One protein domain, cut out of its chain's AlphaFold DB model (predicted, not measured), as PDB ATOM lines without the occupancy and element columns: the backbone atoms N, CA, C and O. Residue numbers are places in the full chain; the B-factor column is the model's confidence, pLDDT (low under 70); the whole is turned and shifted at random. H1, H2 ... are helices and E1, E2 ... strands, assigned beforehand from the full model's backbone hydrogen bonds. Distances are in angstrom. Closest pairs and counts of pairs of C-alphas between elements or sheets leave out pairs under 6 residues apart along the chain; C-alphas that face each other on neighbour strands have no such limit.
ATOM      1  N   SER A 181     242.663 179.666 160.389       87.06
ATOM      2  CA  SER A 181     243.444 180.504 161.305       87.06
ATOM      3  C   SER A 181     244.955 180.367 161.087       87.06
ATOM      4  O   SER A 181     245.466 179.309 160.703       87.06
ATOM      5  N   ALA A 182     245.703 181.422 161.428       89.88
ATOM      6  CA  ALA A 182     247.164 181.415 161.368       89.88
ATOM      7  C   ALA A 182     247.768 180.277 162.213       89.88
ATOM      8  O   ALA A 182     248.748 179.648 161.812       89.88
ATOM      9  N   GLU A 183     247.165 179.970 163.363       91.81
ATOM     10  CA  GLU A 183     247.562 178.873 164.238       91.81
ATOM     11  C   GLU A 183     247.332 177.503 163.589       91.81
ATOM     12  O   GLU A 183     248.193 176.624 163.706       91.81
ATOM     13  N   ALA A 184     246.218 177.304 162.880       91.56
ATOM     14  CA  ALA A 184     245.931 176.065 162.157       91.56
ATOM     15  C   ALA A 184     246.879 175.864 160.958       91.56
ATOM     16  O   ALA A 184     247.437 174.772 160.783       91.56
ATOM     17  N   ILE A 185     247.149 176.926 160.193       91.88
ATOM     18  CA  ILE A 185     248.122 176.921 159.087       91.88
ATOM     19  C   ILE A 185     249.523 176.582 159.617       91.88
ATOM     20  O   ILE A 185     250.161 175.627 159.164       91.88
ATOM     21  N   ALA A 186     249.978 177.296 160.651       93.62
ATOM     22  CA  ALA A 186     251.259 177.052 161.312       93.62
ATOM     23  C   ALA A 186     251.374 175.619 161.856       93.62
ATOM     24  O   ALA A 186     252.433 174.986 161.765       93.62
ATOM     25  N   THR A 187     250.280 175.085 162.407       95.12
ATOM     26  CA  THR A 187     250.209 173.703 162.897       95.12
ATOM     27  C   THR A 187     250.455 172.715 161.767       95.12
ATOM     28  O   THR A 187     251.313 171.846 161.912       95.12
ATOM     29  N   THR A 188     249.775 172.874 160.632       94.56
ATOM     30  CA  THR A 188     249.917 171.988 159.465       94.56
ATOM     31  C   THR A 188     251.366 171.926 158.987       94.56
ATOM     32  O   THR A 188     251.948 170.847 158.887       94.56
ATOM     33  N   ILE A 189     252.005 173.084 158.821       94.12
ATOM     34  CA  ILE A 189     253.410 173.184 158.394       94.12
ATOM     35  C   ILE A 189     254.347 172.553 159.426       94.12
ATOM     36  O   ILE A 189     255.366 171.948 159.089       94.12
ATOM     37  N   THR A 190     254.014 172.665 160.710       95.00
ATOM     38  CA  THR A 190     254.792 172.030 161.777       95.00
ATOM     39  C   THR A 190     254.664 170.512 161.738       95.00
ATOM     40  O   THR A 190     255.672 169.827 161.902       95.00
ATOM     41  N   ARG A 191     253.476 169.975 161.432       94.81
ATOM     42  CA  ARG A 191     253.279 168.532 161.216       94.81
ATOM     43  C   ARG A 191     254.107 168.012 160.044       94.81
ATOM     44  O   ARG A 191     254.746 166.972 160.174       94.81
ATOM     45  N   GLU A 192     254.169 168.747 158.937       94.12
ATOM     46  CA  GLU A 192     255.040 168.398 157.805       94.12
ATOM     47  C   GLU A 192     256.516 168.373 158.222       94.12
ATOM     48  O   GLU A 192     257.243 167.422 157.941       94.12
ATOM     49  N   ARG A 193     256.964 169.379 158.980       93.56
ATOM     50  CA  ARG A 193     258.341 169.431 159.494       93.56
ATOM     51  C   ARG A 193     258.665 168.280 160.449       93.56
ATOM     52  O   ARG A 193     259.776 167.755 160.390       93.56
ATOM     53  N   GLN A 194     257.720 167.868 161.293       94.44
ATOM     54  CA  GLN A 194     257.872 166.684 162.144       94.44
ATOM     55  C   GLN A 194     258.062 165.418 161.290       94.44
ATOM     56  O   GLN A 194     258.934 164.609 161.591       94.44
ATOM     57  N   GLN A 195     257.328 165.276 160.178       93.81
ATOM     58  CA  GLN A 195     257.521 164.170 159.224       93.81
ATOM     59  C   GLN A 195     258.888 164.227 158.516       93.81
ATOM     60  O   GLN A 195     259.466 163.187 158.209       93.81
ATOM     61  N   GLU A 196     259.450 165.424 158.319       93.88
ATOM     62  CA  GLU A 196     260.832 165.641 157.854       93.88
ATOM     63  C   GLU A 196     261.901 165.392 158.948       93.88
ATOM     64  O   GLU A 196     263.091 165.639 158.727       93.88
ATOM     65  N   GLY A 197     261.508 164.930 160.142       93.94
ATOM     66  CA  GLY A 197     262.402 164.635 161.266       93.94
ATOM     67  C   GLY A 197     262.838 165.863 162.073       93.94
ATOM     68  O   GLY A 197     263.822 165.804 162.813       93.94
ATOM     69  N   LYS A 198     262.153 167.003 161.923       92.94
ATOM     70  CA  LYS A 198     262.393 168.208 162.730       92.94
ATOM     71  C   LYS A 198     261.469 168.205 163.944       92.94
ATOM     72  O   LYS A 198     260.320 168.620 163.836       92.94
ATOM     73  N   HIS A 199     262.011 167.793 165.087       92.88
ATOM     74  CA  HIS A 199     261.291 167.756 166.359       92.88
ATOM     75  C   HIS A 199     261.703 168.894 167.294       92.88
ATOM     76  O   HIS A 199     262.871 169.294 167.327       92.88
ATOM     77  N   GLY A 200     260.733 169.420 168.039       92.25
ATOM     78  CA  GLY A 200     260.930 170.406 169.099       92.25
ATOM     79  C   GLY A 200     260.611 169.836 170.481       92.25
ATOM     80  O   GLY A 200     259.946 168.818 170.604       92.25
ATOM     81  N   VAL A 201     261.033 170.540 171.536       93.75
ATOM     82  CA  VAL A 201     260.808 170.131 172.941       93.75
ATOM     83  C   VAL A 201     259.317 169.992 173.285       93.75
ATOM     84  O   VAL A 201     258.946 169.200 174.142       93.75
ATOM     85  N   SER A 202     258.440 170.752 172.621       94.19
ATOM     86  CA  SER A 202     256.990 170.633 172.819       94.19
ATOM     87  C   SER A 202     256.427 169.307 172.312       94.19
ATOM     88  O   SER A 202     255.372 168.908 172.782       94.19
ATOM     89  N   ASP A 203     257.088 168.620 171.379       94.88
ATOM     90  CA  ASP A 203     256.561 167.403 170.750       94.88
ATOM     91  C   ASP A 203     256.496 166.223 171.733       94.88
ATOM     92  O   ASP A 203     255.591 165.396 171.639       94.88
ATOM     93  N   ASP A 204     257.387 166.195 172.731       91.56
ATOM     94  CA  ASP A 204     257.437 165.153 173.768       91.56
ATOM     95  C   ASP A 204     256.129 165.067 174.577       91.56
ATOM     96  O   ASP A 204     255.746 163.998 175.054       91.56
ATOM     97  N   GLY A 205     255.419 166.193 174.716       89.75
ATOM     98  CA  GLY A 205     254.156 166.280 175.453       89.75
ATOM     99  C   GLY A 205     252.922 165.853 174.654       89.75
ATOM    100  O   GLY A 205     251.859 165.664 175.241       89.75
ATOM    101  N   GLU A 206     253.028 165.673 173.334       92.00
ATOM    102  CA  GLU A 206     251.860 165.398 172.483       92.00
ATOM    103  C   GLU A 206     251.243 164.012 172.723       92.00
ATOM    104  O   GLU A 206     250.057 163.811 172.455       92.00
ATOM    105  N   GLY A 207     252.032 163.063 173.237       89.31
ATOM    106  CA  GLY A 207     251.583 161.705 173.553       89.31
ATOM    107  C   GLY A 207     250.839 161.570 174.885       89.31
ATOM    108  O   GLY A 207     250.334 160.488 175.183       89.31
ATOM    109  N   LEU A 208     250.779 162.633 175.694       92.19
ATOM    110  CA  LEU A 208     250.076 162.620 176.975       92.19
ATOM    111  C   LEU A 208     248.548 162.537 176.781       92.19
ATOM    112  O   LEU A 208     248.029 162.998 175.757       92.19
ATOM    113  N   PRO A 209     247.800 161.992 177.761       94.94
ATOM    114  CA  PRO A 209     246.341 161.993 177.730       94.94
ATOM    115  C   PRO A 209     245.775 163.409 177.571       94.94
ATOM    116  O   PRO A 209     246.242 164.347 178.215       94.94
ATOM    117  N   VAL A 210     244.724 163.556 176.759       93.12
ATOM    118  CA  VAL A 210     244.073 164.854 176.490       93.12
ATOM    119  C   VAL A 210     243.660 165.560 177.784       93.12
ATOM    120  O   VAL A 210     243.882 166.755 177.928       93.12
ATOM    121  N   GLU A 211     243.126 164.821 178.754       93.81
ATOM    122  CA  GLU A 211     242.706 165.359 180.055       93.81
ATOM    123  C   GLU A 211     243.880 165.964 180.843       93.81
ATOM    124  O   GLU A 211     243.761 167.053 181.406       93.81
ATOM    125  N   GLU A 212     245.033 165.288 180.842       94.62
ATOM    126  CA  GLU A 212     246.254 165.765 181.494       94.62
ATOM    127  C   GLU A 212     246.800 167.008 180.787       94.62
ATOM    128  O   GLU A 212     247.132 168.003 181.438       94.62
ATOM    129  N   ARG A 213     246.823 166.984 179.449       95.06
ATOM    130  CA  ARG A 213     247.265 168.113 178.622       95.06
ATOM    131  C   ARG A 213     246.405 169.346 178.866       95.06
ATOM    132  O   ARG A 213     246.941 170.403 179.192       95.06
ATOM    133  N   THR A 214     245.083 169.193 178.821       95.06
ATOM    134  CA  THR A 214     244.128 170.266 179.112       95.06
ATOM    135  C   THR A 214     244.332 170.833 180.513       95.06
ATOM    136  O   THR A 214     244.393 172.051 180.667       95.06
ATOM    137  N   ALA A 215     244.493 169.993 181.540       95.19
ATOM    138  CA  ALA A 215     244.691 170.466 182.909       95.19
ATOM    139  C   ALA A 215     245.990 171.277 183.073       95.19
ATOM    140  O   ALA A 215     245.981 172.358 183.670       95.19
ATOM    141  N   VAL A 216     247.105 170.782 182.523       95.38
ATOM    142  CA  VAL A 216     248.406 171.468 182.582       95.38
ATOM    143  C   VAL A 216     248.369 172.778 181.795       95.38
ATOM    144  O   VAL A 216     248.842 173.801 182.294       95.38
ATOM    145  N   PHE A 217     247.779 172.762 180.602       95.25
ATOM    146  CA  PHE A 217     247.671 173.929 179.735       95.25
ATOM    147  C   PHE A 217     246.774 175.018 180.339       95.25
ATOM    148  O   PHE A 217     247.169 176.181 180.394       95.25
ATOM    149  N   LYS A 218     245.614 174.647 180.898       95.19
ATOM    150  CA  LYS A 218     244.735 175.581 181.621       95.19
ATOM    151  C   LYS A 218     245.435 176.239 182.801       95.19
ATOM    152  O   LYS A 218     245.318 177.448 182.971       95.19
ATOM    153  N   ARG A 219     246.159 175.462 183.613       94.81
ATOM    154  CA  ARG A 219     246.901 176.011 184.755       94.81
ATOM    155  C   ARG A 219     247.907 177.061 184.295       94.81
ATOM    156  O   ARG A 219     247.958 178.137 184.874       94.81
ATOM    157  N   GLU A 220     248.638 176.780 183.221       94.25
ATOM    158  CA  GLU A 220     249.591 177.737 182.662       94.25
ATOM    159  C   GLU A 220     248.924 179.046 182.211       94.25
ATOM    160  O   GLU A 220     249.495 180.116 182.409       94.25
ATOM    161  N   LEU A 221     247.737 178.972 181.600       91.88
ATOM    162  CA  LEU A 221     246.968 180.149 181.182       91.88
ATOM    163  C   LEU A 221     246.454 180.951 182.384       91.88
ATOM    164  O   LEU A 221     246.530 182.174 182.387       91.88
ATOM    165  N   ILE A 222     245.981 180.282 183.434       90.69
ATOM    166  CA  ILE A 222     245.559 180.956 184.672       90.69
ATOM    167  C   ILE A 222     246.754 181.661 185.328       90.69
ATOM    168  O   ILE A 222     246.630 182.803 185.772       90.69
ATOM    169  N   ASP A 223     247.936 181.039 185.306       88.81
ATOM    170  CA  ASP A 223     249.174 181.635 185.815       88.81
ATOM    171  C   ASP A 223     249.595 182.900 185.031       88.81
ATOM    172  O   ASP A 223     250.379 183.699 185.544       88.81
ATOM    173  N   THR A 224     249.076 183.140 183.813       84.50
ATOM    174  CA  THR A 224     249.282 184.422 183.100       84.50
ATOM    175  C   THR A 224     248.330 185.535 183.530       84.50
ATOM    176  O   THR A 224     248.452 186.661 183.044       84.50
ATOM    177  N   GLY A 225     247.399 185.245 184.442       84.38
ATOM    178  CA  GLY A 225     246.380 186.174 184.926       84.38
ATOM    179  C   GLY A 225     245.045 186.084 184.184       84.38
ATOM    180  O   GLY A 225     244.133 186.853 184.507       84.38
ATOM    181  N   LEU A 226     244.904 185.166 183.220       85.88
ATOM    182  CA  LEU A 226     243.617 184.876 182.585       85.88
ATOM    183  C   LEU A 226     242.652 184.233 183.586       85.88
ATOM    184  O   LEU A 226     243.053 183.587 184.555       85.88
ATOM    185  N   SER A 227     241.359 184.421 183.357       84.75
ATOM    186  CA  SER A 227     240.333 183.758 184.151       84.75
ATOM    187  C   SER A 227     240.205 182.272 183.818       84.75
ATOM    188  O   SER A 227     240.664 181.807 182.773       84.75
ATOM    189  N   GLU A 228     239.520 181.519 184.683       86.88
ATOM    190  CA  GLU A 228     239.215 180.108 184.420       86.88
ATOM    191  C   GLU A 228     238.424 179.930 183.120       86.88
ATOM    192  O   GLU A 228     238.766 179.061 182.322       86.88
ATOM    193  N   GLN A 229     237.431 180.790 182.869       84.12
ATOM    194  CA  GLN A 229     236.616 180.727 181.655       84.12
ATOM    195  C   GLN A 229     237.454 180.995 180.397       84.12
ATOM    196  O   GLN A 229     237.323 180.283 179.405       84.12
ATOM    197  N   GLN A 230     238.348 181.986 180.443       83.56
ATOM    198  CA  GLN A 230     239.266 182.276 179.338       83.56
ATOM    199  C   GLN A 230     240.228 181.115 179.089       83.56
ATOM    200  O   GLN A 230     240.465 180.735 177.943       83.56
ATOM    201  N   ALA A 231     240.768 180.530 180.159       90.06
ATOM    202  CA  ALA A 231     241.645 179.374 180.065       90.06
ATOM    203  C   ALA A 231     240.922 178.156 179.472       90.06
ATOM    204  O   ALA A 231     241.501 177.450 178.648       90.06
ATOM    205  N   ASP A 232     239.661 177.931 179.851       89.00
ATOM    206  CA  ASP A 232     238.797 176.902 179.265       89.00
ATOM    207  C   ASP A 232     238.584 177.110 177.767       89.00
ATOM    208  O   ASP A 232     238.796 176.188 176.979       89.00
ATOM    209  N   ASP A 233     238.227 178.327 177.361       85.50
ATOM    210  CA  ASP A 233     237.960 178.645 175.959       85.50
ATOM    211  C   ASP A 233     239.220 178.471 175.093       85.50
ATOM    212  O   ASP A 233     239.158 177.918 173.990       85.50
ATOM    213  N   ILE A 234     240.387 178.894 175.598       88.31
ATOM    214  CA  ILE A 234     241.664 178.721 174.896       88.31
ATOM    215  C   ILE A 234     242.079 177.243 174.862       88.31
ATOM    216  O   ILE A 234     242.525 176.760 173.825       88.31
ATOM    217  N   ALA A 235     241.909 176.490 175.948       91.38
ATOM    218  CA  ALA A 235     242.235 175.066 175.949       91.38
ATOM    219  C   ALA A 235     241.341 174.274 174.979       91.38
ATOM    220  O   ALA A 235     241.847 173.443 174.224       91.38
ATOM    221  N   ALA A 236     240.040 174.574 174.934       89.00
ATOM    222  CA  ALA A 236     239.089 173.912 174.044       89.00
ATOM    223  C   ALA A 236     239.395 174.150 172.554       89.00
ATOM    224  O   ALA A 236     239.231 173.241 171.744       89.00
ATOM    225  N   LYS A 237     239.875 175.342 172.168       87.19
ATOM    226  CA  LYS A 237     240.251 175.636 170.768       87.19
ATOM    227  C   LYS A 237     241.636 175.116 170.372       87.19
ATOM    228  O   LYS A 237     241.946 175.089 169.184       87.19
ATOM    229  N   THR A 238     242.461 174.730 171.343       91.62
ATOM    230  CA  THR A 238     243.845 174.314 171.094       91.62
ATOM    231  C   THR A 238     244.021 172.804 171.233       91.62
ATOM    232  O   THR A 238     244.446 172.159 170.276       91.62
ATOM    233  N   ILE A 239     243.655 172.224 172.379       92.19
ATOM    234  CA  ILE A 239     243.955 170.821 172.691       92.19
ATOM    235  C   ILE A 239     243.072 169.867 171.879       92.19
ATOM    236  O   ILE A 239     243.596 169.000 171.182       92.19
ATOM    237  N   GLU A 240     241.742 170.026 171.939       86.94
ATOM    238  CA  GLU A 240     240.805 169.122 171.249       86.94
ATOM    239  C   GLU A 240     241.023 169.074 169.724       86.94
ATOM    240  O   GLU A 240     241.058 167.970 169.175       86.94
ATOM    241  N   PRO A 241     241.227 170.206 169.018       89.38
ATOM    242  CA  PRO A 241     241.476 170.193 167.577       89.38
ATOM    243  C   PRO A 241     242.935 169.866 167.219       89.38
ATOM    244  O   PRO A 241     243.263 169.759 166.039       89.38
ATOM    245  N   GLY A 242     243.823 169.716 168.211       91.56
ATOM    246  CA  GLY A 242     245.237 169.400 167.999       91.56
ATOM    247  C   GLY A 242     246.058 170.550 167.409       91.56
ATOM    248  O   GLY A 242     247.029 170.298 166.687       91.56
ATOM    249  N   VAL A 243     245.678 171.798 167.697       94.31
ATOM    250  CA  VAL A 243     246.404 172.998 167.263       94.31
ATOM    251  C   VAL A 243     247.702 173.117 168.055       94.31
ATOM    252  O   VAL A 243     247.709 173.071 169.280       94.31
ATOM    253  N   LYS A 244     248.823 173.288 167.355       95.81
ATOM    254  CA  LYS A 244     250.158 173.321 167.961       95.81
ATOM    255  C   LYS A 244     250.463 174.639 168.672       95.81
ATOM    256  O   LYS A 244     251.292 174.653 169.578       95.81
ATOM    257  N   TYR A 245     249.836 175.731 168.249       95.12
ATOM    258  CA  TYR A 245     250.130 177.084 168.713       95.12
ATOM    259  C   TYR A 245     248.925 177.701 169.407       95.12
ATOM    260  O   TYR A 245     247.792 177.553 168.957       95.12
ATOM    261  N   ALA A 246     249.191 178.439 170.477       92.00
ATOM    262  CA  ALA A 246     248.198 179.268 171.135       92.00
ATOM    263  C   ALA A 246     248.815 180.596 171.550       92.00
ATOM    264  O   ALA A 246     249.971 180.644 171.975       92.00
ATOM    265  N   PHE A 247     248.024 181.659 171.472       89.94
ATOM    266  CA  PHE A 247     248.382 182.971 171.985       89.94
ATOM    267  C   PHE A 247     247.605 183.272 173.260       89.94
ATOM    268  O   PHE A 247     246.427 182.929 173.376       89.94
ATOM    269  N   ALA A 248     248.276 183.925 174.202       88.75
ATOM    270  CA  ALA A 248     247.662 184.451 175.408       88.75
ATOM    271  C   ALA A 248     248.263 185.811 175.751       88.75
ATOM    272  O   ALA A 248     249.480 186.008 175.675       88.75
ATOM    273  N   GLU A 249     247.427 186.748 176.174       87.31
ATOM    274  CA  GLU A 249     247.893 187.959 176.826       87.31
ATOM    275  C   GLU A 249     248.459 187.636 178.211       87.31
ATOM    276  O   GLU A 249     247.939 186.800 178.953       87.31
ATOM    277  N   ALA A 250     249.538 188.324 178.571       87.69
ATOM    278  CA  ALA A 250     250.165 188.182 179.871       87.69
ATOM    279  C   ALA A 250     250.789 189.503 180.326       87.69
ATOM    280  O   ALA A 250     251.262 190.307 179.515       87.69
ATOM    281  N   ASP A 251     250.844 189.696 181.640       85.62
ATOM    282  CA  ASP A 251     251.803 190.616 182.244       85.62
ATOM    283  C   ASP A 251     253.147 189.890 182.352       85.62
ATOM    284  O   ASP A 251     253.290 188.951 183.131       85.62
ATOM    285  N   LEU A 252     254.113 190.278 181.517       85.44
ATOM    286  CA  LEU A 252     255.450 189.693 181.539       85.44
ATOM    287  C   LEU A 252     256.431 190.669 182.181       85.44
ATOM    288  O   LEU A 252     256.494 191.842 181.803       85.44
ATOM    289  N   GLU A 253     257.237 190.158 183.110       77.94
ATOM    290  CA  GLU A 253     258.315 190.926 183.722       77.94
ATOM    291  C   GLU A 253     259.373 191.341 182.684       77.94
ATOM    292  O   GLU A 253     259.695 190.621 181.734       77.94
ATOM    293  N   GLY A 254     259.950 192.527 182.888       79.44
ATOM    294  CA  GLY A 254     261.010 193.064 182.040       79.44
ATOM    295  C   GLY A 254     260.517 193.701 180.737       79.44
ATOM    296  O   GLY A 254     259.404 194.209 180.635       79.44
ATOM    297  N   ARG A 255     261.408 193.745 179.737       81.94
ATOM    298  CA  ARG A 255     261.184 194.427 178.444       81.94
ATOM    299  C   ARG A 255     260.864 193.468 177.296       81.94
ATOM    300  O   ARG A 255     260.843 193.886 176.141       81.94
ATOM    301  N   SER A 256     260.639 192.192 177.591       88.62
ATOM    302  CA  SER A 256     260.310 191.197 176.572       88.62
ATOM    303  C   SER A 256     258.951 191.511 175.954       88.62
ATOM    304  O   SER A 256     257.960 191.674 176.667       88.62
ATOM    305  N   PHE A 257     258.902 191.590 174.623       89.50
ATOM    306  CA  PHE A 257     257.654 191.795 173.885       89.50
ATOM    307  C   PHE A 257     256.741 190.559 173.956       89.50
ATOM    308  O   PHE A 257     255.533 190.690 174.133       89.50
ATOM    309  N   PHE A 258     257.320 189.365 173.863       93.31
ATOM    310  CA  PHE A 258     256.618 188.098 174.032       93.31
ATOM    311  C   PHE A 258     257.561 187.053 174.631       93.31
ATOM    312  O   PHE A 258     258.782 187.226 174.625       93.31
ATOM    313  N   THR A 259     256.995 185.962 175.138       93.19
ATOM    314  CA  THR A 259     257.738 184.758 175.529       93.19
ATOM    315  C   THR A 259     257.097 183.527 174.905       93.19
ATOM    316  O   THR A 259     255.922 183.541 174.543       93.19
ATOM    317  N   VAL A 260     257.883 182.463 174.750       94.69
ATOM    318  CA  VAL A 260     257.443 181.199 174.156       94.69
ATOM    319  C   VAL A 260     257.660 180.095 175.177       94.69
ATOM    320  O   VAL A 260     258.772 179.948 175.687       94.69
ATOM    321  N   ARG A 261     256.617 179.316 175.470       94.38
ATOM    322  CA  ARG A 261     256.688 178.201 176.416       94.38
ATOM    323  C   ARG A 261     256.096 176.923 175.807       94.38
ATOM    324  O   ARG A 261     254.912 176.909 175.478       94.38
ATOM    325  N   PRO A 262     256.889 175.846 175.681       95.62
ATOM    326  CA  PRO A 262     256.377 174.499 175.444       95.62
ATOM    327  C   PRO A 262     255.549 174.033 176.643       95.62
ATOM    328  O   PRO A 262     256.070 173.990 177.759       95.62
ATOM    329  N   VAL A 263     254.277 173.700 176.436       94.31
ATOM    330  CA  VAL A 263     253.373 173.246 177.502       94.31
ATOM    331  C   VAL A 263     252.442 172.199 176.929       94.31
ATOM    332  O   VAL A 263     251.828 172.461 175.910       94.31
ATOM    333  N   ALA A 264     252.342 171.040 177.585       91.00
ATOM    334  CA  ALA A 264     251.339 170.010 177.294       91.00
ATOM    335  C   ALA A 264     251.310 169.432 175.860       91.00
ATOM    336  O   ALA A 264     250.348 168.765 175.496       91.00
ATOM    337  N   GLY A 265     252.367 169.592 175.060       93.25
ATOM    338  CA  GLY A 265     252.345 169.205 173.641       93.25
ATOM    339  C   GLY A 265     252.273 170.404 172.696       93.25
ATOM    340  O   GLY A 265     252.612 170.299 171.519       93.25
ATOM    341  N   GLU A 266     251.889 171.568 173.209       95.88
ATOM    342  CA  GLU A 266     251.672 172.811 172.479       95.88
ATOM    343  C   GLU A 266     252.795 173.825 172.715       95.88
ATOM    344  O   GLU A 266     253.684 173.668 173.558       95.88
ATOM    345  N   ILE A 267     252.753 174.902 171.937       96.44
ATOM    346  CA  ILE A 267     253.601 176.076 172.069       96.44
ATOM    347  C   ILE A 267     252.703 177.258 172.431       96.44
ATOM    348  O   ILE A 267     251.985 177.793 171.585       96.44
ATOM    349  N   LEU A 268     252.769 177.675 173.696       95.06
ATOM    350  CA  LEU A 268     252.085 178.863 174.188       95.06
ATOM    351  C   LEU A 268     252.962 180.099 173.967       95.06
ATOM    352  O   LEU A 268     254.071 180.196 174.502       95.06
ATOM    353  N   ILE A 269     252.455 181.055 173.198       94.12
ATOM    354  CA  ILE A 269     253.082 182.348 172.940       94.12
ATOM    355  C   ILE A 269     252.383 183.389 173.812       94.12
ATOM    356  O   ILE A 269     251.225 183.741 173.588       94.12
ATOM    357  N   LYS A 270     253.095 183.888 174.821       92.44
ATOM    358  CA  LYS A 270     252.573 184.892 175.750       92.44
ATOM    359  C   LYS A 270     252.967 186.279 175.278       92.44
ATOM    360  O   LYS A 270     254.160 186.562 175.166       92.44
ATOM    361  N   ILE A 271     251.994 187.143 175.030       90.38
ATOM    362  CA  ILE A 271     252.222 188.507 174.556       90.38
ATOM    363  C   ILE A 271     252.177 189.475 175.739       90.38
ATOM    364  O   ILE A 271     251.201 189.500 176.488       90.38
ATOM    365  N   ASN A 272     253.218 190.298 175.893       89.44
ATOM    366  CA  ASN A 272     253.298 191.271 176.978       89.44
ATOM    367  C   ASN A 272     252.385 192.475 176.716       89.44
ATOM    368  O   ASN A 272     252.730 193.356 175.922       89.44
ATOM    369  N   VAL A 273     251.271 192.575 177.445       86.75
ATOM    370  CA  VAL A 273     250.330 193.707 177.316       86.75
ATOM    371  C   VAL A 273     250.913 195.040 177.783       86.75
ATOM    372  O   VAL A 273     250.336 196.095 177.517       86.75
ATOM    373  N   ASN A 274     252.037 195.022 178.496       84.75
ATOM    374  CA  ASN A 274     252.713 196.218 178.996       84.75
ATOM    375  C   ASN A 274     253.830 196.704 178.065       84.75
ATOM    376  O   ASN A 274     254.332 197.814 178.236       84.75
ATOM    377  N   HIS A 275     254.191 195.925 177.043       88.75
ATOM    378  CA  HIS A 275     255.188 196.348 176.070       88.75
ATOM    379  C   HIS A 275     254.573 197.307 175.024       88.75
ATOM    380  O   HIS A 275     253.515 197.002 174.470       88.75
TER     381      HIS A 275
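This is residues 181 to 275 of the 350 residues of an uncharacterized protein of Mycolicibacterium smegmatis (UniProt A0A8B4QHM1). A small, twisted three-stranded sheet has two helices, H3 and H4, packed over one face and running along its strands. The short H2 lies on the opposite face near the turn of the E2-E3 hairpin, while the long H1 only grazes the sheet beside the start of E1. The printed part has 95 residues, with H1, H2, H3, H4, E1, E2 and E3 in that order along the chain; the class is mixed, helices and strands. The sheet's order is E1, E3, E2, with E1 and E3 parallel and E3 and E2 antiparallel. The whole is compact, with a radius of gyration of the C-alphas of 13.2 A and spans of 38 by 29 by 23 A.

H1, residues 182 to 195, begins at C-alpha 182 (247.164, 181.415, 161.368) and is 20.2 A long from first to last C-alpha. H2, residues 201 to 205, spans 8.1 A. H3, residues 210 to 222, spans 18.1 A, and H4, residues 228 to 238, spans 15.3 A. E1, residues 245 to 250, begins at C-alpha 245 (250.130, 177.084, 168.713) and spans 15.7 A. E2, residues 258 to 263, spans 15.6 A. E3, residues 266 to 272, spans 19.1 A and ends at C-alpha 272 (253.298, 191.271, 176.978).

In the sheet, E3 is the inner strand. E1 and E3 are parallel at 29 degrees, with N 269 and O 246 2.8 A apart, within hydrogen-bond range. E2 and E3 form a hairpin, antiparallel at 156 degrees, with N 266 and O 263 2.8 A apart. The sheet is only just strongly twisted, its C-alphas lying up to 4.4 A off the best plane. H3 and H4 are on the same face, making two layers, helices on one face of a sheet. H3 is over E3 and, only just, E2, with 3 C-alphas on E2; its height over the sheet is 10.7 A. H4 is over E1 at a height of 10.4 A. H3 and H4 touch at a steep tilt of 49 degrees, opposite ways; their closest C-alphas, Lys 218 and Ala 231, are 5.1 A apart. H2 is on the opposite face; the closest C-alphas of H2 and E2, Ser 202 and Pro 262, are 4.7 A apart. H1 only grazes the sheet; the closest C-alphas of H1 and E1, Glu 183 and Tyr 245, are 5.5 A apart. Every O i to N i+4 pair is within hydrogen-bond range in H1, H3 and H4; H2 has 0 of 1, and 1 of 2 O i to N i+3 pairs.

The C-alphas farthest apart, Glu 196 and Asn 274, are 38.1 A apart. The printed part has no cut and no long link. Its mean pLDDT is 91.1, and no printed residue is under 70.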